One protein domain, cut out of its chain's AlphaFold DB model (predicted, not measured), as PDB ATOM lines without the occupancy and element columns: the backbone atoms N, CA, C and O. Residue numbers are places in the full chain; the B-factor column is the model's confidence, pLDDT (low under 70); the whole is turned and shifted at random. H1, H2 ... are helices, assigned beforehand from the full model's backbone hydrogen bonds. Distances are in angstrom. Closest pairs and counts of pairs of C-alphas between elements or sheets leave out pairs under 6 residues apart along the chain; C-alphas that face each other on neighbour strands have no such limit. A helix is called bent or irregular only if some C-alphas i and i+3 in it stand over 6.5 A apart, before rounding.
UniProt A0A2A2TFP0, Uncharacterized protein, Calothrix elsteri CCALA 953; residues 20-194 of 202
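What this domain is: This is residues 20 to 194 of the 202 residues of an uncharacterized protein of Calothrix elsteri CCALA 953 (UniProt A0A2A2TFP0). One long helix, H6, runs slantwise through the middle of a helical body, with H1, H7 and H3 packed on one side of it and H4 and H5 on the other. H1, H2, H3, H6 and H7 make a bundle, up and down, each of them running against the one before it in the chain; in it H2 packs on H3 and H7 and is apart from H6, while H4 and H5 stand outside that bundle and each pack on H6. The printed part has 175 residues with seven named helices, H1 to H7 in that order, and no named strand; its class is all helix. It is compact, with a radius of gyration of the C-alphas of 15.8 A, and rounded, spanning 44 by 36 by 29 A.

Where its parts are: The longest helix is H6, residues 141 to 168, 40.2 A from first to last C-alpha; it begins at C-alpha 141 (18.395, -14.811, -19.774) and ends at C-alpha 168 (32.789, -38.954, -48.523). H1, residues 20 to 41, is 32.1 A long and begins at C-alpha 20 (19.272, -34.232, -45.930). H7, residues 171 to 193, is 32.4 A long and ends at C-alpha 193 (29.868, -7.783, -38.364). H2, residues 45 to 65, is 31.2 A long, with a kink of 32 degrees near residue 56; it is neither bent nor irregular, but only just: C-alphas 45 and 48 are 6.0 A apart. H3, residues 68 to 87, is 28.6 A long. H4, residues 96 to 118, is 33.4 A long, and H5, residues 122 to 136, is 19.7 A long.

How they stand to each other: H6 is the hub and touches five other helices. Residues 157 to 168 of H6 touch residues 171 to 178 of H7, closest at the C-alphas of Leu 164 and Ala 174, 5.0 A apart; this hairpin has a steep tilt of 39 degrees, opposite ways. H1 touches H6 with residues 21 to 31 alone, closest at the C-alphas of Trp 24 and Ala 160, 5.0 A apart. Residues 143 to 154 of H6 touch residues 79 to 87 of H3, closest at the C-alphas of Ile 86 and Arg 146, 6.2 A apart, at a shallow tilt of 28 degrees, opposite ways. H4 touches H6 at a steep tilt of 55 degrees, the same way, with the C-alphas of Phe 109 and Asn 152 closest at 5.7 A. H5 and H6 form a hairpin at a shallow tilt of 21 degrees, their closest C-alphas, Thr 132 and Leu 147, being 6.9 A apart. H1 and H7 touch with 53 pairs of C-alphas within 8 A, closest at Gly 36 and Leu 186, 4.0 A. H2 and H3 form a hairpin at a shallow tilt of 2 degrees, closest at the C-alphas of Cys 51 and Leu 82, 5.9 A apart. Residues 52 to 59 of H2 touch H7, closest at the C-alphas of Pro 56 and Ser 179, 5.7 A apart. H2 and H6 are apart. In H3, H4, H5, H6 and H7 every O i to N i+4 pair is within hydrogen-bond range; in H1 it is 16 of 18 and in H2 14 of 17.

The domain as a whole: The two C-alphas farthest apart are those of Asn 66 and Ala 96, 46.9 A. The printed part has no cut and no long link; H3 to H4 is a short link of 8 residues, and the other links are tight. Residues 64 to 69 and 118 to 123 stand free. The mean pLDDT of the printed part is 70.3; 66 residues are under 70, among them residues 42 to 66 and 110 to 141, and H5 has a mean of 51.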
ATOM      1  N   THR A  20      19.208 -34.405 -47.389       63.03
ATOM      2  CA  THR A  20      19.272 -34.232 -45.930       63.03
ATOM      3  C   THR A  20      20.701 -34.096 -45.407       63.03
ATOM      4  O   THR A  20      20.933 -33.319 -44.484       63.03
ATOM      5  N   ASP A  21      21.674 -34.786 -46.008       68.12
ATOM      6  CA  ASP A  21      23.076 -34.707 -45.583       68.12
ATOM      7  C   ASP A  21      23.687 -33.317 -45.885       68.12
ATOM      8  O   ASP A  21      24.454 -32.788 -45.078       68.12
ATOM      9  N   TRP A  22      23.281 -32.665 -46.984       75.06
ATOM     10  CA  TRP A  22      23.691 -31.286 -47.304       75.06
ATOM     11  C   TRP A  22      23.039 -30.232 -46.404       75.06
ATOM     12  O   TRP A  22      23.661 -29.206 -46.127       75.06
ATOM     13  N   VAL A  23      21.819 -30.471 -45.912       80.00
ATOM     14  CA  VAL A  23      21.128 -29.540 -45.002       80.00
ATOM     15  C   VAL A  23      21.932 -29.324 -43.720       80.00
ATOM     16  O   VAL A  23      22.061 -28.185 -43.274       80.00
ATOM     17  N   TRP A  24      22.545 -30.373 -43.168       76.69
ATOM     18  CA  TRP A  24      23.395 -30.257 -41.977       76.69
ATOM     19  C   TRP A  24      24.668 -29.458 -42.230       76.69
ATOM     20  O   TRP A  24      25.071 -28.666 -41.380       76.69
ATOM     21  N   LEU A  25      25.275 -29.608 -43.409       81.81
ATOM     22  CA  LEU A  25      26.439 -28.809 -43.788       81.81
ATOM     23  C   LEU A  25      26.078 -27.328 -43.961       81.81
ATOM     24  O   LEU A  25      26.823 -26.454 -43.522       81.81
ATOM     25  N   ILE A  26      24.920 -27.040 -44.561       84.44
ATOM     26  CA  ILE A  26      24.411 -25.671 -44.709       84.44
ATOM     27  C   ILE A  26      24.087 -25.074 -43.334       84.44
ATOM     28  O   ILE A  26      24.482 -23.944 -43.056       84.44
ATOM     29  N   ALA A  27      23.423 -25.825 -42.452       81.25
ATOM     30  CA  ALA A  27      23.152 -25.400 -41.079       81.25
ATOM     31  C   ALA A  27      24.452 -25.094 -40.320       81.25
ATOM     32  O   ALA A  27      24.554 -24.065 -39.651       81.25
ATOM     33  N   PHE A  28      25.469 -25.943 -40.486       82.88
ATOM     34  CA  PHE A  28      26.793 -25.728 -39.917       82.88
ATOM     35  C   PHE A  28      27.444 -24.442 -40.447       82.88
ATOM     36  O   PHE A  28      27.895 -23.617 -39.654       82.88
ATOM     37  N   LEU A  29      27.411 -24.207 -41.764       85.75
ATOM     38  CA  LEU A  29      27.921 -22.977 -42.378       85.75
ATOM     39  C   LEU A  29      27.220 -21.723 -41.833       85.75
ATOM     40  O   LEU A  29      27.886 -20.744 -41.500       85.75
ATOM     41  N   VAL A  30      25.888 -21.754 -41.732       84.62
ATOM     42  CA  VAL A  30      25.085 -20.632 -41.221       84.62
ATOM     43  C   VAL A  30      25.453 -20.324 -39.776       84.62
ATOM     44  O   VAL A  30      25.681 -19.162 -39.446       84.62
ATOM     45  N   ILE A  31      25.586 -21.345 -38.928       81.75
ATOM     46  CA  ILE A  31      26.004 -21.159 -37.538       81.75
ATOM     47  C   ILE A  31      27.417 -20.594 -37.458       81.75
ATOM     48  O   ILE A  31      27.635 -19.636 -36.723       81.75
ATOM     49  N   CYS A  32      28.369 -21.107 -38.238       81.38
ATOM     50  CA  CYS A  32      29.709 -20.525 -38.314       81.38
ATOM     51  C   CYS A  32      29.667 -19.052 -38.760       81.38
ATOM     52  O   CYS A  32      30.390 -18.230 -38.200       81.38
ATOM     53  N   GLY A  33      28.768 -18.701 -39.685       83.00
ATOM     54  CA  GLY A  33      28.439 -17.323 -40.063       83.00
ATOM     55  C   GLY A  33      27.946 -16.474 -38.895       83.00
ATOM     56  O   GLY A  33      28.519 -15.426 -38.596       83.00
ATOM     57  N   CYS A  34      26.920 -16.927 -38.182       80.06
ATOM     58  CA  CYS A  34      26.417 -16.233 -36.998       80.06
ATOM     59  C   CYS A  34      27.521 -16.053 -35.945       80.06
ATOM     60  O   CYS A  34      27.658 -14.977 -35.369       80.06
ATOM     61  N   ASN A  35      28.358 -17.069 -35.742       79.25
ATOM     62  CA  ASN A  35      29.442 -17.032 -34.763       79.25
ATOM     63  C   ASN A  35      30.535 -16.050 -35.149       79.25
ATOM     64  O   ASN A  35      31.028 -15.338 -34.281       79.25
ATOM     65  N   GLY A  36      30.896 -15.992 -36.433       77.19
ATOM     66  CA  GLY A  36      31.843 -15.010 -36.957       77.19
ATOM     67  C   GLY A  36      31.349 -13.582 -36.742       77.19
ATOM     68  O   GLY A  36      32.126 -12.697 -36.388       77.19
ATOM     69  N   TRP A  37      30.041 -13.368 -36.887       80.81
ATOM     70  CA  TRP A  37      29.417 -12.081 -36.606       80.81
ATOM     71  C   TRP A  37      29.462 -11.744 -35.111       80.81
ATOM     72  O   TRP A  37      29.943 -10.673 -34.744       80.81
ATOM     73  N   PHE A  38      29.055 -12.676 -34.238       74.94
ATOM     74  CA  PHE A  38      29.127 -12.493 -32.781       74.94
ATOM     75  C   PHE A  38      30.549 -12.186 -32.319       74.94
ATOM     76  O   PHE A  38      30.755 -11.283 -31.517       74.94
ATOM     77  N   LEU A  39      31.521 -12.900 -32.881       75.56
ATOM     78  CA  LEU A  39      32.947 -12.702 -32.671       75.56
ATOM     79  C   LEU A  39      33.418 -11.285 -32.979       75.56
ATOM     80  O   LEU A  39      34.269 -10.756 -32.275       75.56
ATOM     81  N   ARG A  40      32.907 -10.688 -34.054       77.38
ATOM     82  CA  ARG A  40      33.307  -9.347 -34.480       77.38
ATOM     83  C   ARG A  40      32.692  -8.257 -33.611       77.38
ATOM     84  O   ARG A  40      33.321  -7.221 -33.412       77.38
ATOM     85  N   VAL A  41      31.456  -8.466 -33.168       73.44
ATOM     86  CA  VAL A  41      30.678  -7.471 -32.416       73.44
ATOM     87  C   VAL A  41      30.933  -7.574 -30.907       73.44
ATOM     88  O   VAL A  41      30.682  -6.613 -30.182       73.44
ATOM     89  N   SER A  42      31.465  -8.699 -30.418       66.69
ATOM     90  CA  SER A  42      31.872  -8.843 -29.018       66.69
ATOM     91  C   SER A  42      33.211  -8.151 -28.724       66.69
ATOM     92  O   SER A  42      34.109  -8.064 -29.560       66.69
ATOM     93  N   SER A  43      33.365  -7.675 -27.487       62.41
ATOM     94  CA  SER A  43      34.593  -7.066 -26.941       62.41
ATOM     95  C   SER A  43      35.742  -8.068 -26.752       62.41
ATOM     96  O   SER A  43      36.893  -7.674 -26.570       62.41
ATOM     97  N   THR A  44      35.442  -9.368 -26.787       61.41
ATOM     98  CA  THR A  44      36.352 -10.478 -26.467       61.41
ATOM     99  C   THR A  44      36.448 -11.459 -27.640       61.41
ATOM    100  O   THR A  44      36.203 -12.657 -27.526       61.41
ATOM    101  N   SER A  45      36.822 -10.938 -28.810       59.31
ATOM    102  CA  SER A  45      36.875 -11.677 -30.079       59.31
ATOM    103  C   SER A  45      38.009 -12.715 -30.168       59.31
ATOM    104  O   SER A  45      37.933 -13.680 -30.924       59.31
ATOM    105  N   PHE A  46      39.096 -12.532 -29.416       63.16
ATOM    106  CA  PHE A  46      40.320 -13.333 -29.561       63.16
ATOM    107  C   PHE A  46      40.196 -14.797 -29.072       63.16
ATOM    108  O   PHE A  46      40.612 -15.701 -29.801       63.16
ATOM    109  N   PRO A  47      39.590 -15.091 -27.899       60.50
ATOM    110  CA  PRO A  47      39.468 -16.461 -27.385       60.50
ATOM    111  C   PRO A  47      38.630 -17.386 -28.276       60.50
ATOM    112  O   PRO A  47      38.979 -18.548 -28.470       60.50
ATOM    113  N   LEU A  48      37.545 -16.879 -28.860       62.00
ATOM    114  CA  LEU A  48      36.639 -17.678 -29.692       62.00
ATOM    115  C   LEU A  48      37.258 -18.055 -31.045       62.00
ATOM    116  O   LEU A  48      37.062 -19.180 -31.494       62.00
ATOM    117  N   VAL A  49      38.054 -17.176 -31.671       65.00
ATOM    118  CA  VAL A  49      38.775 -17.506 -32.918       65.00
ATOM    119  C   VAL A  49      39.732 -18.680 -32.693       65.00
ATOM    120  O   VAL A  49      39.767 -19.611 -33.498       65.00
ATOM    121  N   ILE A  50      40.452 -18.681 -31.566       64.12
ATOM    122  CA  ILE A  50      41.338 -19.788 -31.178       64.12
ATOM    123  C   ILE A  50      40.527 -21.073 -30.963       64.12
ATOM    124  O   ILE A  50      40.943 -22.130 -31.427       64.12
ATOM    125  N   CYS A  51      39.346 -20.990 -30.342       60.09
ATOM    126  CA  CYS A  51      38.484 -22.153 -30.110       60.09
ATOM    127  C   CYS A  51      37.970 -22.799 -31.407       60.09
ATOM    128  O   CYS A  51      37.810 -24.013 -31.457       60.09
ATOM    129  N   PHE A  52      37.745 -22.024 -32.470       64.00
ATOM    130  CA  PHE A  52      37.359 -22.574 -33.774       64.00
ATOM    131  C   PHE A  52      38.549 -23.073 -34.604       64.00
ATOM    132  O   PHE A  52      38.382 -23.977 -35.422       64.00
ATOM    133  N   ALA A  53      39.757 -22.561 -34.354       62.81
ATOM    134  CA  ALA A  53      40.994 -23.113 -34.912       62.81
ATOM    135  C   ALA A  53      41.328 -24.508 -34.349       62.81
ATOM    136  O   ALA A  53      42.126 -25.234 -34.942       62.81
ATOM    137  N   ILE A  54      40.681 -24.914 -33.247       65.06
ATOM    138  CA  ILE A  54      40.832 -26.249 -32.668       65.06
ATOM    139  C   ILE A  54      40.308 -27.337 -33.612       65.06
ATOM    140  O   ILE A  54      40.942 -28.375 -33.684       65.06
ATOM    141  N   PHE A  55      39.250 -27.119 -34.404       60.69
ATOM    142  CA  PHE A  55      38.766 -28.141 -35.352       60.69
ATOM    143  C   PHE A  55      39.843 -28.585 -36.377       60.69
ATOM    144  O   PHE A  55      40.082 -29.792 -36.493       60.69
ATOM    145  N   PRO A  56      40.563 -27.660 -37.051       58.97
ATOM    146  CA  PRO A  56      41.752 -27.992 -37.841       58.97
ATOM    147  C   PRO A  56      42.881 -28.648 -37.029       58.97
ATOM    148  O   PRO A  56      43.615 -29.490 -37.539       58.97
ATOM    149  N   LEU A  57      43.040 -28.276 -35.759       61.78
ATOM    150  CA  LEU A  57      44.097 -28.798 -34.887       61.78
ATOM    151  C   LEU A  57      43.809 -30.243 -34.450       61.78
ATOM    152  O   LEU A  57      44.698 -31.091 -34.471       61.78
ATOM    153  N   THR A  58      42.550 -30.557 -34.142       63.53
ATOM    154  CA  THR A  58      42.042 -31.910 -33.896       63.53
ATOM    155  C   THR A  58      42.205 -32.792 -35.135       63.53
ATOM    156  O   THR A  58      42.557 -33.964 -35.011       63.53
ATOM    157  N   PHE A  59      42.011 -32.225 -36.331       60.72
ATOM    158  CA  PHE A  59      42.287 -32.895 -37.602       60.72
ATOM    159  C   PHE A  59      43.769 -33.282 -37.749       60.72
ATOM    160  O   PHE A  59      44.064 -34.447 -38.009       60.72
ATOM    161  N   ILE A  60      44.698 -32.355 -37.494       60.66
ATOM    162  CA  ILE A  60      46.145 -32.631 -37.554       60.66
ATOM    163  C   ILE A  60      46.548 -33.693 -36.514       60.66
ATOM    164  O   ILE A  60      47.332 -34.594 -36.805       60.66
ATOM    165  N   LEU A  61      45.984 -33.635 -35.303       64.12
ATOM    166  CA  LEU A  61      46.249 -34.629 -34.256       64.12
ATOM    167  C   LEU A  61      45.772 -36.036 -34.645       64.12
ATOM    168  O   LEU A  61      46.455 -37.015 -34.342       64.12
ATOM    169  N   TYR A  62      44.630 -36.156 -35.326       62.25
ATOM    170  CA  TYR A  62      44.172 -37.445 -35.847       62.25
ATOM    171  C   TYR A  62      45.166 -38.038 -36.849       62.25
ATOM    172  O   TYR A  62      45.522 -39.210 -36.731       62.25
ATOM    173  N   GLU A  63      45.627 -37.223 -37.800       62.66
ATOM    174  CA  GLU A  63      46.542 -37.648 -38.861       62.66
ATOM    175  C   GLU A  63      47.891 -38.130 -38.302       62.66
ATOM    176  O   GLU A  63      48.439 -39.121 -38.776       62.66
ATOM    177  N   ILE A  64      48.391 -37.482 -37.245       63.09
ATOM    178  CA  ILE A  64      49.678 -37.822 -36.619       63.09
ATOM    179  C   ILE A  64      49.596 -39.107 -35.787       63.09
ATOM    180  O   ILE A  64      50.498 -39.942 -35.846       63.09
ATOM    181  N   PHE A  65      48.554 -39.257 -34.964       65.56
ATOM    182  CA  PHE A  65      48.524 -40.309 -33.945       65.56
ATOM    183  C   PHE A  65      47.735 -41.550 -34.363       65.56
ATOM    184  O   PHE A  65      48.008 -42.624 -33.843       65.56
ATOM    185  N   ASN A  66      46.767 -41.433 -35.278       64.75
ATOM    186  CA  ASN A  66      45.936 -42.537 -35.784       64.75
ATOM    187  C   ASN A  66      45.243 -43.395 -34.690       64.75
ATOM    188  O   ASN A  66      44.806 -44.519 -34.939       64.75
ATOM    189  N   TYR A  67      45.126 -42.871 -33.460       71.19
ATOM    190  CA  TYR A  67      44.486 -43.528 -32.318       71.19
ATOM    191  C   TYR A  67      43.138 -42.875 -31.992       71.19
ATOM    192  O   TYR A  67      43.057 -41.687 -31.668       71.19
ATOM    193  N   THR A  68      42.070 -43.675 -31.975       66.31
ATOM    194  CA  THR A  68      40.692 -43.205 -31.758       66.31
ATOM    195  C   THR A  68      40.470 -42.576 -30.377       66.31
ATOM    196  O   THR A  68      39.683 -41.641 -30.248       66.31
ATOM    197  N   TRP A  69      41.181 -43.035 -29.341       66.19
ATOM    198  CA  TRP A  69      41.057 -42.494 -27.980       66.19
ATOM    199  C   TRP A  69      41.677 -41.092 -27.839       66.19
ATOM    200  O   TRP A  69      41.130 -40.259 -27.116       66.19
ATOM    201  N   ILE A  70      42.764 -40.796 -28.569       68.69
ATOM    202  CA  ILE A  70      43.369 -39.450 -28.627       68.69
ATOM    203  C   ILE A  70      42.408 -38.491 -29.326       68.69
ATOM    204  O   ILE A  70      42.189 -37.370 -28.863       68.69
ATOM    205  N   LEU A  71      41.771 -38.949 -30.403       67.19
ATOM    206  CA  LEU A  71      40.762 -38.174 -31.114       67.19
ATOM    207  C   LEU A  71      39.558 -37.850 -30.214       67.19
ATOM    208  O   LEU A  71      39.163 -36.696 -30.095       67.19
ATOM    209  N   GLN A  72      39.003 -38.848 -29.529       66.94
ATOM    210  CA  GLN A  72      37.881 -38.633 -28.609       66.94
ATOM    211  C   GLN A  72      38.257 -37.700 -27.453       66.94
ATOM    212  O   GLN A  72      37.505 -36.781 -27.136       66.94
ATOM    213  N   SER A  73      39.440 -37.887 -26.862       67.06
ATOM    214  CA  SER A  73      39.918 -37.037 -25.766       67.06
ATOM    215  C   SER A  73      40.136 -35.597 -26.224       67.06
ATOM    216  O   SER A  73      39.706 -34.665 -25.547       67.06
ATOM    217  N   SER A  74      40.741 -35.396 -27.398       72.12
ATOM    218  CA  SER A  74      40.924 -34.057 -27.963       72.12
ATOM    219  C   SER A  74      39.587 -33.387 -28.268       72.12
ATOM    220  O   SER A  74      39.431 -32.221 -27.920       72.12
ATOM    221  N   PHE A  75      38.586 -34.102 -28.793       70.00
ATOM    222  CA  PHE A  75      37.237 -33.550 -28.957       70.00
ATOM    223  C   PHE A  75      36.612 -33.125 -27.625       70.00
ATOM    224  O   PHE A  75      36.104 -32.013 -27.533       70.00
ATOM    225  N   VAL A  76      36.677 -33.959 -26.582       70.25
ATOM    226  CA  VAL A  76      36.134 -33.616 -25.254       70.25
ATOM    227  C   VAL A  76      36.810 -32.368 -24.682       70.25
ATOM    228  O   VAL A  76      36.129 -31.462 -24.205       70.25
ATOM    229  N   VAL A  77      38.140 -32.278 -24.779       70.25
ATOM    230  CA  VAL A  77      38.899 -31.096 -24.343       70.25
ATOM    231  C   VAL A  77      38.505 -29.858 -25.153       70.25
ATOM    232  O   VAL A  77      38.284 -28.796 -24.577       70.25
ATOM    233  N   SER A  78      38.345 -30.000 -26.470       72.62
ATOM    234  CA  SER A  78      37.925 -28.918 -27.373       72.62
ATOM    235  C   SER A  78      36.547 -28.371 -26.997       72.62
ATOM    236  O   SER A  78      36.368 -27.159 -26.881       72.62
ATOM    237  N   TRP A  79      35.588 -29.266 -26.735       72.88
ATOM    238  CA  TRP A  79      34.247 -28.908 -26.277       72.88
ATOM    239  C   TRP A  79      34.269 -28.231 -24.906       72.88
ATOM    240  O   TRP A  79      33.582 -27.231 -24.715       72.88
ATOM    241  N   GLY A  80      35.100 -28.706 -23.974       69.25
ATOM    242  CA  GLY A  80      35.268 -28.083 -22.659       69.25
ATOM    243  C   GLY A  80      35.839 -26.662 -22.733       69.25
ATOM    244  O   GLY A  80      35.312 -25.752 -22.093       69.25
ATOM    245  N   ILE A  81      36.874 -26.449 -23.552       72.38
ATOM    246  CA  ILE A  81      37.464 -25.121 -23.784       72.38
ATOM    247  C   ILE A  81      36.428 -24.181 -24.408       72.38
ATOM    248  O   ILE A  81      36.273 -23.045 -23.963       72.38
ATOM    249  N   LEU A  82      35.681 -24.662 -25.404       73.88
ATOM    250  CA  LEU A  82      34.632 -23.885 -26.054       73.88
ATOM    251  C   LEU A  82      33.491 -23.528 -25.087       73.88
ATOM    252  O   LEU A  82      33.028 -22.389 -25.097       73.88
ATOM    253  N   ALA A  83      33.062 -24.463 -24.236       72.12
ATOM    254  CA  ALA A  83      32.055 -24.208 -23.207       72.12
ATOM    255  C   ALA A  83      32.516 -23.102 -22.247       72.12
ATOM    256  O   ALA A  83      31.763 -22.173 -21.957       72.12
ATOM    257  N   PHE A  84      33.778 -23.163 -21.809       73.12
ATOM    258  CA  PHE A  84      34.380 -22.131 -20.970       73.12
ATOM    259  C   PHE A  84      34.453 -20.772 -21.684       73.12
ATOM    260  O   PHE A  84      34.116 -19.747 -21.092       73.12
ATOM    261  N   ALA A  85      34.844 -20.744 -22.960       73.44
ATOM    262  CA  ALA A  85      34.923 -19.512 -23.742       73.44
ATOM    263  C   ALA A  85      33.545 -18.860 -23.932       73.44
ATOM    264  O   ALA A  85      33.398 -17.663 -23.699       73.44
ATOM    265  N   ILE A  86      32.521 -19.641 -24.294       72.88
ATOM    266  CA  ILE A  86      31.147 -19.147 -24.462       72.88
ATOM    267  C   ILE A  86      30.571 -18.666 -23.124       72.88
ATOM    268  O   ILE A  86      29.887 -17.646 -23.090       72.88
ATOM    269  N   ALA A  87      30.874 -19.347 -22.014       71.44
ATOM    270  CA  ALA A  87      30.412 -18.943 -20.688       71.44
ATOM    271  C   ALA A  87      30.947 -17.566 -20.260       71.44
ATOM    272  O   ALA A  87      30.229 -16.832 -19.585       71.44
ATOM    273  N   ASN A  88      32.163 -17.203 -20.679       71.50
ATOM    274  CA  ASN A  88      32.814 -15.930 -20.345       71.50
ATOM    275  C   ASN A  88      32.683 -14.857 -21.442       71.50
ATOM    276  O   ASN A  88      33.273 -13.787 -21.320       71.50
ATOM    277  N   LEU A  89      31.944 -15.130 -22.519       73.50
ATOM    278  CA  LEU A  89      31.749 -14.179 -23.609       73.50
ATOM    279  C   LEU A  89      30.760 -13.082 -23.203       73.50
ATOM    280  O   LEU A  89      29.612 -13.377 -22.862       73.50
ATOM    281  N   ASP A  90      31.165 -11.823 -23.353       73.44
ATOM    282  CA  ASP A  90      30.240 -10.693 -23.281       73.44
ATOM    283  C   ASP A  90      29.304 -10.728 -24.491       73.44
ATOM    284  O   ASP A  90      29.731 -10.637 -25.647       73.44
ATOM    285  N   LEU A  91      28.008 -10.890 -24.222       72.06
ATOM    286  CA  LEU A  91      27.008 -10.905 -25.277       72.06
ATOM    287  C   LEU A  91      26.819  -9.489 -25.830       72.06
ATOM    288  O   LEU A  91      26.763  -8.528 -25.058       72.06
ATOM    289  N   PRO A  92      26.683  -9.334 -27.157       70.62
ATOM    290  CA  PRO A  92      26.409  -8.033 -27.738       70.62
ATOM    291  C   PRO A  92      25.048  -7.507 -27.273       70.62
ATOM    292  O   PRO A  92      24.105  -8.272 -27.033       70.62
ATOM    293  N   SER A  93      24.957  -6.179 -27.179       74.81
ATOM    294  CA  SER A  93      23.760  -5.472 -26.732       74.81
ATOM    295  C   SER A  93      22.536  -5.787 -27.600       74.81
ATOM    296  O   SER A  93      22.633  -6.202 -28.761       74.81
ATOM    297  N   LEU A  94      21.347  -5.599 -27.022       74.38
ATOM    298  CA  LEU A  94      20.076  -5.817 -27.707       74.38
ATOM    299  C   LEU A  94      19.870  -4.738 -28.784       74.38
ATOM    300  O   LEU A  94      19.509  -3.600 -28.509       74.38
ATOM    301  N   SER A  95      20.110  -5.135 -30.024       78.06
ATOM    302  CA  SER A  95      19.866  -4.419 -31.268       78.06
ATOM    303  C   SER A  95      18.909  -5.263 -32.112       78.06
ATOM    304  O   SER A  95      18.761  -6.466 -31.882       78.06
ATOM    305  N   ALA A  96      18.268  -4.670 -33.120       74.62
ATOM    306  CA  ALA A  96      17.383  -5.424 -34.011       74.62
ATOM    307  C   ALA A  96      18.092  -6.638 -34.651       74.62
ATOM    308  O   ALA A  96      17.519  -7.722 -34.731       74.62
ATOM    309  N   ILE A  97      19.366  -6.481 -35.024       75.38
ATOM    310  CA  ILE A  97      20.170  -7.539 -35.651       75.38
ATOM    311  C   ILE A  97      20.506  -8.647 -34.642       75.38
ATOM    312  O   ILE A  97      20.336  -9.824 -34.960       75.38
ATOM    313  N   THR A  98      20.911  -8.304 -33.413       72.62
ATOM    314  CA  THR A  98      21.183  -9.319 -32.378       72.62
ATOM    315  C   THR A  98      19.926 -10.086 -31.988       72.62
ATOM    316  O   THR A  98      20.000 -11.299 -31.820       72.62
ATOM    317  N   MET A  99      18.760  -9.434 -31.921       75.38
ATOM    318  CA  MET A  99      17.490 -10.119 -31.648       75.38
ATOM    319  C   MET A  99      17.125 -11.129 -32.742       75.38
ATOM    320  O   MET A  99      16.725 -12.249 -32.424       75.38
ATOM    321  N   VAL A 100      17.312 -10.777 -34.019       78.31
ATOM    322  CA  VAL A 100      17.093 -11.709 -35.140       78.31
ATOM    323  C   VAL A 100      18.046 -12.904 -35.054       78.31
ATOM    324  O   VAL A 100      17.614 -14.045 -35.208       78.31
ATOM    325  N   LEU A 101      19.325 -12.669 -34.750       77.06
ATOM    326  CA  LEU A 101      20.324 -13.735 -34.619       77.06
ATOM    327  C   LEU A 101      20.059 -14.651 -33.418       77.06
ATOM    328  O   LEU A 101      20.179 -15.869 -33.547       77.06
ATOM    329  N   TYR A 102      19.644 -14.106 -32.270       76.12
ATOM    330  CA  TYR A 102      19.211 -14.917 -31.129       76.12
ATOM    331  C   TYR A 102      17.959 -15.737 -31.459       76.12
ATOM    332  O   TYR A 102      17.908 -16.920 -31.126       76.12
ATOM    333  N   GLY A 103      16.992 -15.150 -32.172       76.12
ATOM    334  CA  GLY A 103      15.801 -15.855 -32.647       76.12
ATOM    335  C   GLY A 103      16.138 -17.024 -33.573       76.12
ATOM    336  O   GLY A 103      15.621 -18.125 -33.384       76.12
ATOM    337  N   LEU A 104      17.064 -16.825 -34.519       77.75
ATOM    338  CA  LEU A 104      17.578 -17.901 -35.371       77.75
ATOM    339  C   LEU A 104      18.239 -19.011 -34.546       77.75
ATOM    340  O   LEU A 104      17.981 -20.184 -34.795       77.75
ATOM    341  N   ASN A 105      19.041 -18.660 -33.538       75.00
ATOM    342  CA  ASN A 105      19.692 -19.636 -32.661       75.00
ATOM    343  C   ASN A 105      18.661 -20.480 -31.883       75.00
ATOM    344  O   ASN A 105      18.758 -21.703 -31.834       75.00
ATOM    345  N   ILE A 106      17.616 -19.856 -31.332       74.19
ATOM    346  CA  ILE A 106      16.525 -20.580 -30.655       74.19
ATOM    347  C   ILE A 106      15.793 -21.513 -31.630       74.19
ATOM    348  O   ILE A 106      15.471 -22.649 -31.288       74.19
ATOM    349  N   LEU A 107      15.560 -21.059 -32.858       75.94
ATOM    350  CA  LEU A 107      14.896 -21.845 -33.892       75.94
ATOM    351  C   LEU A 107      15.746 -23.055 -34.316       75.94
ATOM    352  O   LEU A 107      15.218 -24.162 -34.399       75.94
ATOM    353  N   PHE A 108      17.062 -22.888 -34.484       70.94
ATOM    354  CA  PHE A 108      17.991 -24.006 -34.694       70.94
ATOM    355  C   PHE A 108      17.959 -25.009 -33.542       70.94
ATOM    356  O   PHE A 108      17.958 -26.213 -33.783       70.94
ATOM    357  N   PHE A 109      17.853 -24.530 -32.306       70.69
ATOM    358  CA  PHE A 109      17.766 -25.400 -31.137       70.69
ATOM    359  C   PHE A 109      16.479 -26.212 -31.104       70.69
ATOM    360  O   PHE A 109      16.514 -27.400 -30.797       70.69
ATOM    361  N   ALA A 110      15.354 -25.620 -31.503       68.19
ATOM    362  CA  ALA A 110      14.111 -26.361 -31.672       68.19
ATOM    363  C   ALA A 110      14.246 -27.467 -32.736       68.19
ATOM    364  O   ALA A 110      13.811 -28.592 -32.499       68.19
ATOM    365  N   PHE A 111      14.895 -27.186 -33.873       68.62
ATOM    366  CA  PHE A 111      15.172 -28.204 -34.895       68.62
ATOM    367  C   PHE A 111      16.077 -29.323 -34.378       68.62
ATOM    368  O   PHE A 111      15.780 -30.496 -34.585       68.62
ATOM    369  N   VAL A 112      17.144 -28.966 -33.666       67.88
ATOM    370  CA  VAL A 112      18.075 -29.911 -33.045       67.88
ATOM    371  C   VAL A 112      17.372 -30.797 -32.012       67.88
ATOM    372  O   VAL A 112      17.600 -32.006 -31.980       67.88
ATOM    373  N   LEU A 113      16.484 -30.227 -31.192       66.38
ATOM    374  CA  LEU A 113      15.674 -30.988 -30.243       66.38
ATOM    375  C   LEU A 113      14.742 -31.971 -30.958       66.38
ATOM    376  O   LEU A 113      14.687 -33.133 -30.567       66.38
ATOM    377  N   LEU A 114      14.041 -31.530 -32.007       65.69
ATOM    378  CA  LEU A 114      13.153 -32.393 -32.792       65.69
ATOM    379  C   LEU A 114      13.911 -33.561 -33.436       65.69
ATOM    380  O   LEU A 114      13.449 -34.698 -33.363       65.69
ATOM    381  N   ASP A 115      15.083 -33.291 -34.010       65.31
ATOM    382  CA  ASP A 115      15.946 -34.306 -34.618       65.31
ATOM    383  C   ASP A 115      16.450 -35.315 -33.576       65.31
ATOM    384  O   ASP A 115      16.272 -36.522 -33.736       65.31
ATOM    385  N   THR A 116      16.963 -34.833 -32.440       63.00
ATOM    386  CA  THR A 116      17.504 -35.707 -31.384       63.00
ATOM    387  C   THR A 116      16.418 -36.561 -30.717       63.00
ATOM    388  O   THR A 116      16.676 -37.705 -30.342       63.00
ATOM    389  N   ILE A 117      15.190 -36.038 -30.590       63.12
ATOM    390  CA  ILE A 117      14.023 -36.806 -30.125       63.12
ATOM    391  C   ILE A 117      13.665 -37.911 -31.131       63.12
ATOM    392  O   ILE A 117      13.233 -38.987 -30.721       63.12
ATOM    393  N   SER A 118      13.857 -37.669 -32.430       62.12
ATOM    394  CA  SER A 118      13.539 -38.641 -33.480       62.12
ATOM    395  C   SER A 118      14.561 -39.780 -33.602       62.12
ATOM    396  O   SER A 118      14.169 -40.909 -33.887       62.12
ATOM    397  N   ASP A 119      15.847 -39.519 -33.328       57.03
ATOM    398  CA  ASP A 119      16.948 -40.457 -33.611       57.03
ATOM    399  C   ASP A 119      17.319 -41.384 -32.426       57.03
ATOM    400  O   ASP A 119      18.365 -42.032 -32.433       57.03
ATOM    401  N   ASN A 120      16.481 -41.482 -31.378       48.69
ATOM    402  CA  ASN A 120      16.731 -42.292 -30.163       48.69
ATOM    403  C   ASN A 120      18.107 -42.040 -29.496       48.69
ATOM    404  O   ASN A 120      18.589 -42.852 -28.700       48.69
ATOM    405  N   GLY A 121      18.730 -40.889 -29.768       52.50
ATOM    406  CA  GLY A 121      20.021 -40.448 -29.232       52.50
ATOM    407  C   GLY A 121      19.941 -39.993 -27.772       52.50
ATOM    408  O   GLY A 121      20.437 -38.925 -27.416       52.50
ATOM    409  N   LEU A 122      19.309 -40.800 -26.917       46.25
ATOM    410  CA  LEU A 122      19.024 -40.521 -25.506       46.25
ATOM    411  C   LEU A 122      20.272 -40.123 -24.713       46.25
ATOM    412  O   LEU A 122      20.177 -39.287 -23.826       46.25
ATOM    413  N   PHE A 123      21.443 -40.675 -25.035       51.78
ATOM    414  CA  PHE A 123      22.674 -40.415 -24.282       51.78
ATOM    415  C   PHE A 123      23.237 -39.005 -24.516       51.78
ATOM    416  O   PHE A 123      23.619 -38.324 -23.565       51.78
ATOM    417  N   MET A 124      23.242 -38.538 -25.770       55.12
ATOM    418  CA  MET A 124      23.685 -37.183 -26.112       55.12
ATOM    419  C   MET A 124      22.687 -36.155 -25.582       55.12
ATOM    420  O   MET A 124      23.098 -35.154 -25.001       55.12
ATOM    421  N   LEU A 125      21.388 -36.460 -25.689       51.41
ATOM    422  CA  LEU A 125      20.316 -35.651 -25.123       51.41
ATOM    423  C   LEU A 125      20.461 -35.538 -23.600       51.41
ATOM    424  O   LEU A 125      20.438 -34.424 -23.096       51.41
ATOM    425  N   PHE A 126      20.696 -36.644 -22.882       46.31
ATOM    426  CA  PHE A 126      20.864 -36.686 -21.423       46.31
ATOM    427  C   PHE A 126      22.116 -35.940 -20.949       46.31
ATOM    428  O   PHE A 126      22.059 -35.208 -19.964       46.31
ATOM    429  N   PHE A 127      23.237 -36.058 -21.668       55.34
ATOM    430  CA  PHE A 127      24.461 -35.309 -21.370       55.34
ATOM    431  C   PHE A 127      24.261 -33.802 -21.587       55.34
ATOM    432  O   PHE A 127      24.632 -32.989 -20.738       55.34
ATOM    433  N   LEU A 128      23.577 -33.435 -22.677       56.47
ATOM    434  CA  LEU A 128      23.169 -32.065 -22.962       56.47
ATOM    435  C   LEU A 128      22.212 -31.539 -21.887       56.47
ATOM    436  O   LEU A 128      22.404 -30.428 -21.406       56.47
ATOM    437  N   THR A 129      21.224 -32.339 -21.459       50.41
ATOM    438  CA  THR A 129      20.254 -31.953 -20.418       50.41
ATOM    439  C   THR A 129      20.914 -31.834 -19.051       50.41
ATOM    440  O   THR A 129      20.539 -30.951 -18.293       50.41
ATOM    441  N   ALA A 130      21.904 -32.671 -18.729       50.72
ATOM    442  CA  ALA A 130      22.647 -32.610 -17.474       50.72
ATOM    443  C   ALA A 130      23.542 -31.363 -17.406       50.72
ATOM    444  O   ALA A 130      23.490 -30.635 -16.417       50.72
ATOM    445  N   ILE A 131      24.289 -31.056 -18.474       55.62
ATOM    446  CA  ILE A 131      25.066 -29.806 -18.587       55.62
ATOM    447  C   ILE A 131      24.129 -28.591 -18.542       55.62
ATOM    448  O   ILE A 131      24.398 -27.625 -17.830       55.62
ATOM    449  N   THR A 132      22.990 -28.679 -19.229       51.78
ATOM    450  CA  THR A 132      21.929 -27.664 -19.232       51.78
ATOM    451  C   THR A 132      21.347 -27.451 -17.839       51.78
ATOM    452  O   THR A 132      21.269 -26.313 -17.411       51.78
ATOM    453  N   LEU A 133      20.997 -28.501 -17.091       49.44
ATOM    454  CA  LEU A 133      20.447 -28.422 -15.728       49.44
ATOM    455  C   LEU A 133      21.458 -27.879 -14.712       49.44
ATOM    456  O   LEU A 133      21.082 -27.127 -13.812       49.44
ATOM    457  N   ILE A 134      22.735 -28.236 -14.866       50.94
ATOM    458  CA  ILE A 134      23.829 -27.708 -14.042       50.94
ATOM    459  C   ILE A 134      24.016 -26.207 -14.307       50.94
ATOM    460  O   ILE A 134      24.186 -25.445 -13.356       50.94
ATOM    461  N   LEU A 135      23.900 -25.768 -15.565       48.84
ATOM    462  CA  LEU A 135      23.919 -24.350 -15.948       48.84
ATOM    463  C   LEU A 135      22.606 -23.616 -15.604       48.84
ATOM    464  O   LEU A 135      22.637 -22.422 -15.339       48.84
ATOM    465  N   PHE A 136      21.467 -24.314 -15.544       44.91
ATOM    466  CA  PHE A 136      20.126 -23.763 -15.285       44.91
ATOM    467  C   PHE A 136      19.886 -23.404 -13.819       44.91
ATOM    468  O   PHE A 136      19.064 -22.543 -13.512       44.91
ATOM    469  N   ARG A 137      20.596 -24.043 -12.882       46.59
ATOM    470  CA  ARG A 137      20.412 -23.760 -11.451       46.59
ATOM    471  C   ARG A 137      20.936 -22.378 -11.041       46.59
ATOM    472  O   ARG A 137      20.749 -21.979  -9.894       46.59
ATOM    473  N   ILE A 138      21.589 -21.656 -11.955       51.66
ATOM    474  CA  ILE A 138      22.197 -20.352 -11.714       51.66
ATOM    475  C   ILE A 138      21.976 -19.472 -12.968       51.66
ATOM    476  O   ILE A 138      22.438 -19.808 -14.050       51.66
ATOM    477  N   THR A 139      21.379 -18.283 -12.810       53.62
ATOM    478  CA  THR A 139      21.489 -17.075 -13.685       53.62
ATOM    479  C   THR A 139      20.565 -16.788 -14.901       53.62
ATOM    480  O   THR A 139      19.862 -17.635 -15.438       53.62
ATOM    481  N   ASN A 140      20.590 -15.482 -15.230       67.12
ATOM    482  CA  ASN A 140      19.870 -14.592 -16.163       67.12
ATOM    483  C   ASN A 140      19.644 -15.104 -17.614       67.12
ATOM    484  O   ASN A 140      20.289 -16.048 -18.058       67.12
ATOM    485  N   TRP A 141      18.770 -14.438 -18.390       68.62
ATOM    486  CA  TRP A 141      18.395 -14.811 -19.774       68.62
ATOM    487  C   TRP A 141      19.594 -14.972 -20.731       68.62
ATOM    488  O   TRP A 141      19.571 -15.804 -21.636       68.62
ATOM    489  N   GLU A 142      20.669 -14.222 -20.498       73.44
ATOM    490  CA  GLU A 142      21.935 -14.304 -21.231       73.44
ATOM    491  C   GLU A 142      22.592 -15.689 -21.136       73.44
ATOM    492  O   GLU A 142      23.105 -16.215 -22.126       73.44
ATOM    493  N   THR A 143      22.525 -16.319 -19.962       71.88
ATOM    494  CA  THR A 143      23.071 -17.661 -19.723       71.88
ATOM    495  C   THR A 143      22.317 -18.710 -20.539       71.88
ATOM    496  O   THR A 143      22.930 -19.619 -21.100       71.88
ATOM    497  N   ILE A 144      20.996 -18.552 -20.682       71.19
ATOM    498  CA  ILE A 144      20.157 -19.440 -21.499       71.19
ATOM    499  C   ILE A 144      20.576 -19.358 -22.972       71.19
ATOM    500  O   ILE A 144      20.733 -20.387 -23.624       71.19
ATOM    501  N   LEU A 145      20.821 -18.153 -23.494       74.25
ATOM    502  CA  LEU A 145      21.250 -17.978 -24.886       74.25
ATOM    503  C   LEU A 145      22.638 -18.566 -25.155       74.25
ATOM    504  O   LEU A 145      22.829 -19.219 -26.180       74.25
ATOM    505  N   ARG A 146      23.590 -18.385 -24.231       74.94
ATOM    506  CA  ARG A 146      24.932 -18.992 -24.313       74.94
ATOM    507  C   ARG A 146      24.856 -20.517 -24.371       74.94
ATOM    508  O   ARG A 146      25.543 -21.146 -25.173       74.94
ATOM    509  N   LEU A 147      23.983 -21.105 -23.562       72.12
ATOM    510  CA  LEU A 147      23.766 -22.545 -23.532       72.12
ATOM    511  C   LEU A 147      23.127 -23.069 -24.823       72.12
ATOM    512  O   LEU A 147      23.626 -24.033 -25.401       72.12
ATOM    513  N   VAL A 148      22.050 -22.427 -25.281       75.00
ATOM    514  CA  VAL A 148      21.378 -22.751 -26.551       75.00
ATOM    515  C   VAL A 148      22.384 -22.727 -27.697       75.00
ATOM    516  O   VAL A 148      22.455 -23.656 -28.499       75.00
ATOM    517  N   TRP A 149      23.224 -21.696 -27.718       75.88
ATOM    518  CA  TRP A 149      24.263 -21.543 -28.717       75.88
ATOM    519  C   TRP A 149      25.308 -22.668 -28.659       75.88
ATOM    520  O   TRP A 149      25.594 -23.290 -29.685       75.88
ATOM    521  N   TYR A 150      25.831 -22.990 -27.474       74.44
ATOM    522  CA  TYR A 150      26.771 -24.102 -27.292       74.44
ATOM    523  C   TYR A 150      26.185 -25.439 -27.771       74.44
ATOM    524  O   TYR A 150      26.834 -26.183 -28.509       74.44
ATOM    525  N   CYS A 151      24.934 -25.720 -27.402       73.25
ATOM    526  CA  CYS A 151      24.242 -26.950 -27.772       73.25
ATOM    527  C   CYS A 151      24.056 -27.079 -29.286       73.25
ATOM    528  O   CYS A 151      24.349 -28.131 -29.857       73.25
ATOM    529  N   ASN A 152      23.616 -25.998 -29.935       75.62
ATOM    530  CA  ASN A 152      23.471 -25.949 -31.386       75.62
ATOM    531  C   ASN A 152      24.791 -26.219 -32.084       75.62
ATOM    532  O   ASN A 152      24.836 -27.034 -33.003       75.62
ATOM    533  N   LEU A 153      25.866 -25.568 -31.628       75.19
ATOM    534  CA  LEU A 153      27.182 -25.772 -32.211       75.19
ATOM    535  C   LEU A 153      27.595 -27.238 -32.119       75.19
ATOM    536  O   LEU A 153      28.017 -27.820 -33.115       75.19
ATOM    537  N   MET A 154      27.451 -27.831 -30.936       74.56
ATOM    538  CA  MET A 154      27.857 -29.205 -30.689       74.56
ATOM    539  C   MET A 154      27.113 -30.185 -31.583       74.56
ATOM    540  O   MET A 154      27.743 -30.924 -32.339       74.56
ATOM    541  N   ILE A 155      25.783 -30.147 -31.561       73.25
ATOM    542  CA  ILE A 155      24.977 -31.139 -32.271       73.25
ATOM    543  C   ILE A 155      25.103 -30.964 -33.785       73.25
ATOM    544  O   ILE A 155      25.307 -31.946 -34.495       73.25
ATOM    545  N   ILE A 156      25.078 -29.727 -34.289       76.44
ATOM    546  CA  ILE A 156      25.181 -29.481 -35.732       76.44
ATOM    547  C   ILE A 156      26.567 -29.852 -36.258       76.44
ATOM    548  O   ILE A 156      26.657 -30.464 -37.319       76.44
ATOM    549  N   THR A 157      27.639 -29.579 -35.507       74.88
ATOM    550  CA  THR A 157      28.993 -29.999 -35.901       74.88
ATOM    551  C   THR A 157      29.120 -31.521 -35.917       74.88
ATOM    552  O   THR A 157      29.644 -32.086 -36.878       74.88
ATOM    553  N   THR A 158      28.623 -32.206 -34.881       73.81
ATOM    554  CA  THR A 158      28.685 -33.670 -34.800       73.81
ATOM    555  C   THR A 158      27.867 -34.330 -35.905       73.81
ATOM    556  O   THR A 158      28.381 -35.221 -36.584       73.81
ATOM    557  N   ASN A 159      26.639 -33.864 -36.143       74.50
ATOM    558  CA  ASN A 159      25.787 -34.397 -37.202       74.50
ATOM    559  C   ASN A 159      26.388 -34.121 -38.584       74.50
ATOM    560  O   ASN A 159      26.544 -35.057 -39.367       74.50
ATOM    561  N   ALA A 160      26.818 -32.888 -38.872       75.88
ATOM    562  CA  ALA A 160      27.461 -32.556 -40.143       75.88
ATOM    563  C   ALA A 160      28.716 -33.412 -40.389       75.88
ATOM    564  O   ALA A 160      28.894 -33.938 -41.486       75.88
ATOM    565  N   GLY A 161      29.548 -33.631 -39.365       73.50
ATOM    566  CA  GLY A 161      30.732 -34.487 -39.461       73.50
ATOM    567  C   GLY A 161      30.412 -35.956 -39.708       73.50
ATOM    568  O   GLY A 161      31.005 -36.576 -40.592       73.50
ATOM    569  N   ALA A 162      29.444 -36.513 -38.978       72.12
ATOM    570  CA  ALA A 162      29.016 -37.897 -39.156       72.12
ATOM    571  C   ALA A 162      28.439 -38.138 -40.561       72.12
ATOM    572  O   ALA A 162      28.787 -39.126 -41.217       72.12
ATOM    573  N   ARG A 163      27.600 -37.215 -41.054       76.81
ATOM    574  CA  ARG A 163      27.014 -37.291 -42.401       76.81
ATOM    575  C   ARG A 163      28.069 -37.118 -43.494       76.81
ATOM    576  O   ARG A 163      28.109 -37.928 -44.415       76.81
ATOM    577  N   LEU A 164      28.983 -36.155 -43.358       76.94
ATOM    578  CA  LEU A 164      30.097 -35.975 -44.295       76.94
ATOM    579  C   LEU A 164      31.007 -37.201 -44.361       76.94
ATOM    580  O   LEU A 164      31.392 -37.606 -45.452       76.94
ATOM    581  N   ASN A 165      31.326 -37.820 -43.222       74.44
ATOM    582  CA  ASN A 165      32.143 -39.032 -43.201       74.44
ATOM    583  C   ASN A 165      31.449 -40.189 -43.932       74.44
ATOM    584  O   ASN A 165      32.076 -40.896 -44.716       74.44
ATOM    585  N   LYS A 166      30.134 -40.345 -43.733       74.75
ATOM    586  CA  LYS A 166      29.331 -41.346 -44.447       74.75
ATOM    587  C   LYS A 166      29.274 -41.070 -45.954       74.75
ATOM    588  O   LYS A 166      29.358 -42.009 -46.741       74.75
ATOM    589  N   PHE A 167      29.142 -39.805 -46.347       78.00
ATOM    590  CA  PHE A 167      29.037 -39.390 -47.745       78.00
ATOM    591  C   PHE A 167      30.370 -39.496 -48.500       78.00
ATOM    592  O   PHE A 167      30.420 -40.068 -49.585       78.00
ATOM    593  N   LEU A 168      31.452 -38.971 -47.920       78.00
ATOM    594  CA  LEU A 168      32.789 -38.954 -48.523       78.00
ATOM    595  C   LEU A 168      33.545 -40.274 -48.337       78.00
ATOM    596  O   LEU A 168      34.603 -40.452 -48.936       78.00
ATOM    597  N   GLN A 169      33.030 -41.168 -47.487       79.06
ATOM    598  CA  GLN A 169      33.668 -42.434 -47.103       79.06
ATOM    599  C   GLN A 169      35.104 -42.249 -46.581       79.06
ATOM    600  O   GLN A 169      35.939 -43.146 -46.667       79.06
ATOM    601  N   SER A 170      35.403 -41.061 -46.051       74.38
ATOM    602  CA  SER A 170      36.730 -40.667 -45.599       74.38
ATOM    603  C   SER A 170      36.612 -39.640 -44.484       74.38
ATOM    604  O   SER A 170      36.125 -38.523 -44.688       74.38
ATOM    605  N   PHE A 171      37.116 -40.011 -43.308       73.88
ATOM    606  CA  PHE A 171      37.155 -39.127 -42.149       73.88
ATOM    607  C   PHE A 171      38.029 -37.898 -42.425       73.88
ATOM    608  O   PHE A 171      37.664 -36.783 -42.058       73.88
ATOM    609  N   LEU A 172      39.136 -38.093 -43.149       70.56
ATOM    610  CA  LEU A 172      40.044 -37.025 -43.559       70.56
ATOM    611  C   LEU A 172      39.313 -35.984 -44.419       70.56
ATOM    612  O   LEU A 172      39.338 -34.791 -44.119       70.56
ATOM    613  N   ALA A 173      38.613 -36.438 -45.462       77.00
ATOM    614  CA  ALA A 173      37.883 -35.549 -46.359       77.00
ATOM    615  C   ALA A 173      36.724 -34.839 -45.634       77.00
ATOM    616  O   ALA A 173      36.482 -33.654 -45.866       77.00
ATOM    617  N   ALA A 174      36.045 -35.532 -44.715       77.06
ATOM    618  CA  ALA A 174      34.973 -34.962 -43.904       77.06
ATOM    619  C   ALA A 174      35.470 -33.856 -42.966       77.06
ATOM    620  O   ALA A 174      34.900 -32.765 -42.947       77.06
ATOM    621  N   MET A 175      36.558 -34.096 -42.237       76.12
ATOM    622  CA  MET A 175      37.140 -33.112 -41.323       76.12
ATOM    623  C   MET A 175      37.736 -31.907 -42.053       76.12
ATOM    624  O   MET A 175      37.589 -30.777 -41.584       76.12
ATOM    625  N   LEU A 176      38.361 -32.120 -43.216       79.44
ATOM    626  CA  LEU A 176      38.843 -31.030 -44.063       79.44
ATOM    627  C   LEU A 176      37.676 -30.177 -44.574       79.44
ATOM    628  O   LEU A 176      37.735 -28.953 -44.493       79.44
ATOM    629  N   THR A 177      36.585 -30.809 -45.015       82.75
ATOM    630  CA  THR A 177      35.366 -30.112 -45.460       82.75
ATOM    631  C   THR A 177      34.705 -29.336 -44.320       82.75
ATOM    632  O   THR A 177      34.293 -28.194 -44.512       82.75
ATOM    633  N   LEU A 178      34.633 -29.904 -43.113       81.50
ATOM    634  CA  LEU A 178      34.139 -29.181 -41.941       81.50
ATOM    635  C   LEU A 178      35.029 -27.988 -41.596       81.50
ATOM    636  O   LEU A 178      34.524 -26.892 -41.374       81.50
ATOM    637  N   SER A 179      36.348 -28.171 -41.585       80.44
ATOM    638  CA  SER A 179      37.287 -27.107 -41.222       80.44
ATOM    639  C   SER A 179      37.240 -25.946 -42.218       80.44
ATOM    640  O   SER A 179      37.216 -24.785 -41.808       80.44
ATOM    641  N   THR A 180      37.160 -26.233 -43.521       79.69
ATOM    642  CA  THR A 180      37.013 -25.199 -44.558       79.69
ATOM    643  C   THR A 180      35.658 -24.507 -44.476       79.69
ATOM    644  O   THR A 180      35.602 -23.281 -44.547       79.69
ATOM    645  N   THR A 181      34.576 -25.254 -44.250       86.00
ATOM    646  CA  THR A 181      33.230 -24.688 -44.066       86.00
ATOM    647  C   THR A 181      33.180 -23.773 -42.841       86.00
ATOM    648  O   THR A 181      32.625 -22.676 -42.913       86.00
ATOM    649  N   ALA A 182      33.817 -24.175 -41.738       81.38
ATOM    650  CA  ALA A 182      33.920 -23.366 -40.531       81.38
ATOM    651  C   ALA A 182      34.703 -22.076 -40.785       81.38
ATOM    652  O   ALA A 182      34.219 -20.999 -40.443       81.38
ATOM    653  N   ALA A 183      35.873 -22.170 -41.424       81.88
ATOM    654  CA  ALA A 183      36.686 -21.008 -41.770       81.88
ATOM    655  C   ALA A 183      35.913 -20.026 -42.665       81.88
ATOM    656  O   ALA A 183      35.835 -18.842 -42.345       81.88
ATOM    657  N   LEU A 184      35.273 -20.523 -43.729       84.75
ATOM    658  CA  LEU A 184      34.464 -19.709 -44.638       84.75
ATOM    659  C   LEU A 184      33.304 -19.021 -43.913       84.75
ATOM    660  O   LEU A 184      33.130 -17.811 -44.054       84.75
ATOM    661  N   GLY A 185      32.540 -19.771 -43.113       86.19
ATOM    662  CA  GLY A 185      31.435 -19.225 -42.332       86.19
ATOM    663  C   GLY A 185      31.909 -18.146 -41.360       86.19
ATOM    664  O   GLY A 185      31.391 -17.034 -41.380       86.19
ATOM    665  N   LEU A 186      32.947 -18.428 -40.569       83.06
ATOM    666  CA  LEU A 186      33.498 -17.478 -39.600       83.06
ATOM    667  C   LEU A 186      34.010 -16.204 -40.273       83.06
ATOM    668  O   LEU A 186      33.699 -15.110 -39.810       83.06
ATOM    669  N   THR A 187      34.756 -16.321 -41.374       82.56
ATOM    670  CA  THR A 187      35.244 -15.159 -42.128       82.56
ATOM    671  C   THR A 187      34.089 -14.340 -42.699       82.56
ATOM    672  O   THR A 187      34.095 -13.115 -42.583       82.56
ATOM    673  N   PHE A 188      33.076 -14.996 -43.267       84.50
ATOM    674  CA  PHE A 188      31.895 -14.322 -43.799       84.50
ATOM    675  C   PHE A 188      31.132 -13.567 -42.705       84.50
ATOM    676  O   PHE A 188      30.847 -12.378 -42.845       84.50
ATOM    677  N   GLY A 189      30.872 -14.229 -41.579       83.06
ATOM    678  CA  GLY A 189      30.247 -13.627 -40.407       83.06
ATOM    679  C   GLY A 189      31.021 -12.431 -39.865       83.06
ATOM    680  O   GLY A 189      30.447 -11.375 -39.604       83.06
ATOM    681  N   TRP A 190      32.338 -12.584 -39.739       81.81
ATOM    682  CA  TRP A 190      33.227 -11.533 -39.258       81.81
ATOM    683  C   TRP A 190      33.189 -10.305 -40.163       81.81
ATOM    684  O   TRP A 190      33.130  -9.175 -39.679       81.81
ATOM    685  N   PHE A 191      33.191 -10.518 -41.481       82.94
ATOM    686  CA  PHE A 191      33.064  -9.438 -42.451       82.94
ATOM    687  C   PHE A 191      31.719  -8.718 -42.309       82.94
ATOM    688  O   PHE A 191      31.697  -7.494 -42.198       82.94
ATOM    689  N   LEU A 192      30.611  -9.464 -42.217       82.00
ATOM    690  CA  LEU A 192      29.276  -8.894 -42.008       82.00
ATOM    691  C   LEU A 192      29.174  -8.082 -40.710       82.00
ATOM    692  O   LEU A 192      28.522  -7.043 -40.695       82.00
ATOM    693  N   GLY A 193      29.833  -8.517 -39.634       73.75
ATOM    694  CA  GLY A 193      29.868  -7.783 -38.364       73.75
ATOM    695  C   GLY A 193      30.633  -6.460 -38.437       73.75
ATOM    696  O   GLY A 193      30.454  -5.600 -37.581       73.75
ATOM    697  N   GLY A 194      31.481  -6.274 -39.454       70.88
ATOM    698  CA  GLY A 194      32.167  -5.011 -39.730       70.88
ATOM    699  C   GLY A 194      31.330  -4.003 -40.521       70.88
ATOM    700  O   GLY A 194      31.730  -2.845 -40.623       70.88
TER     701      GLY A 194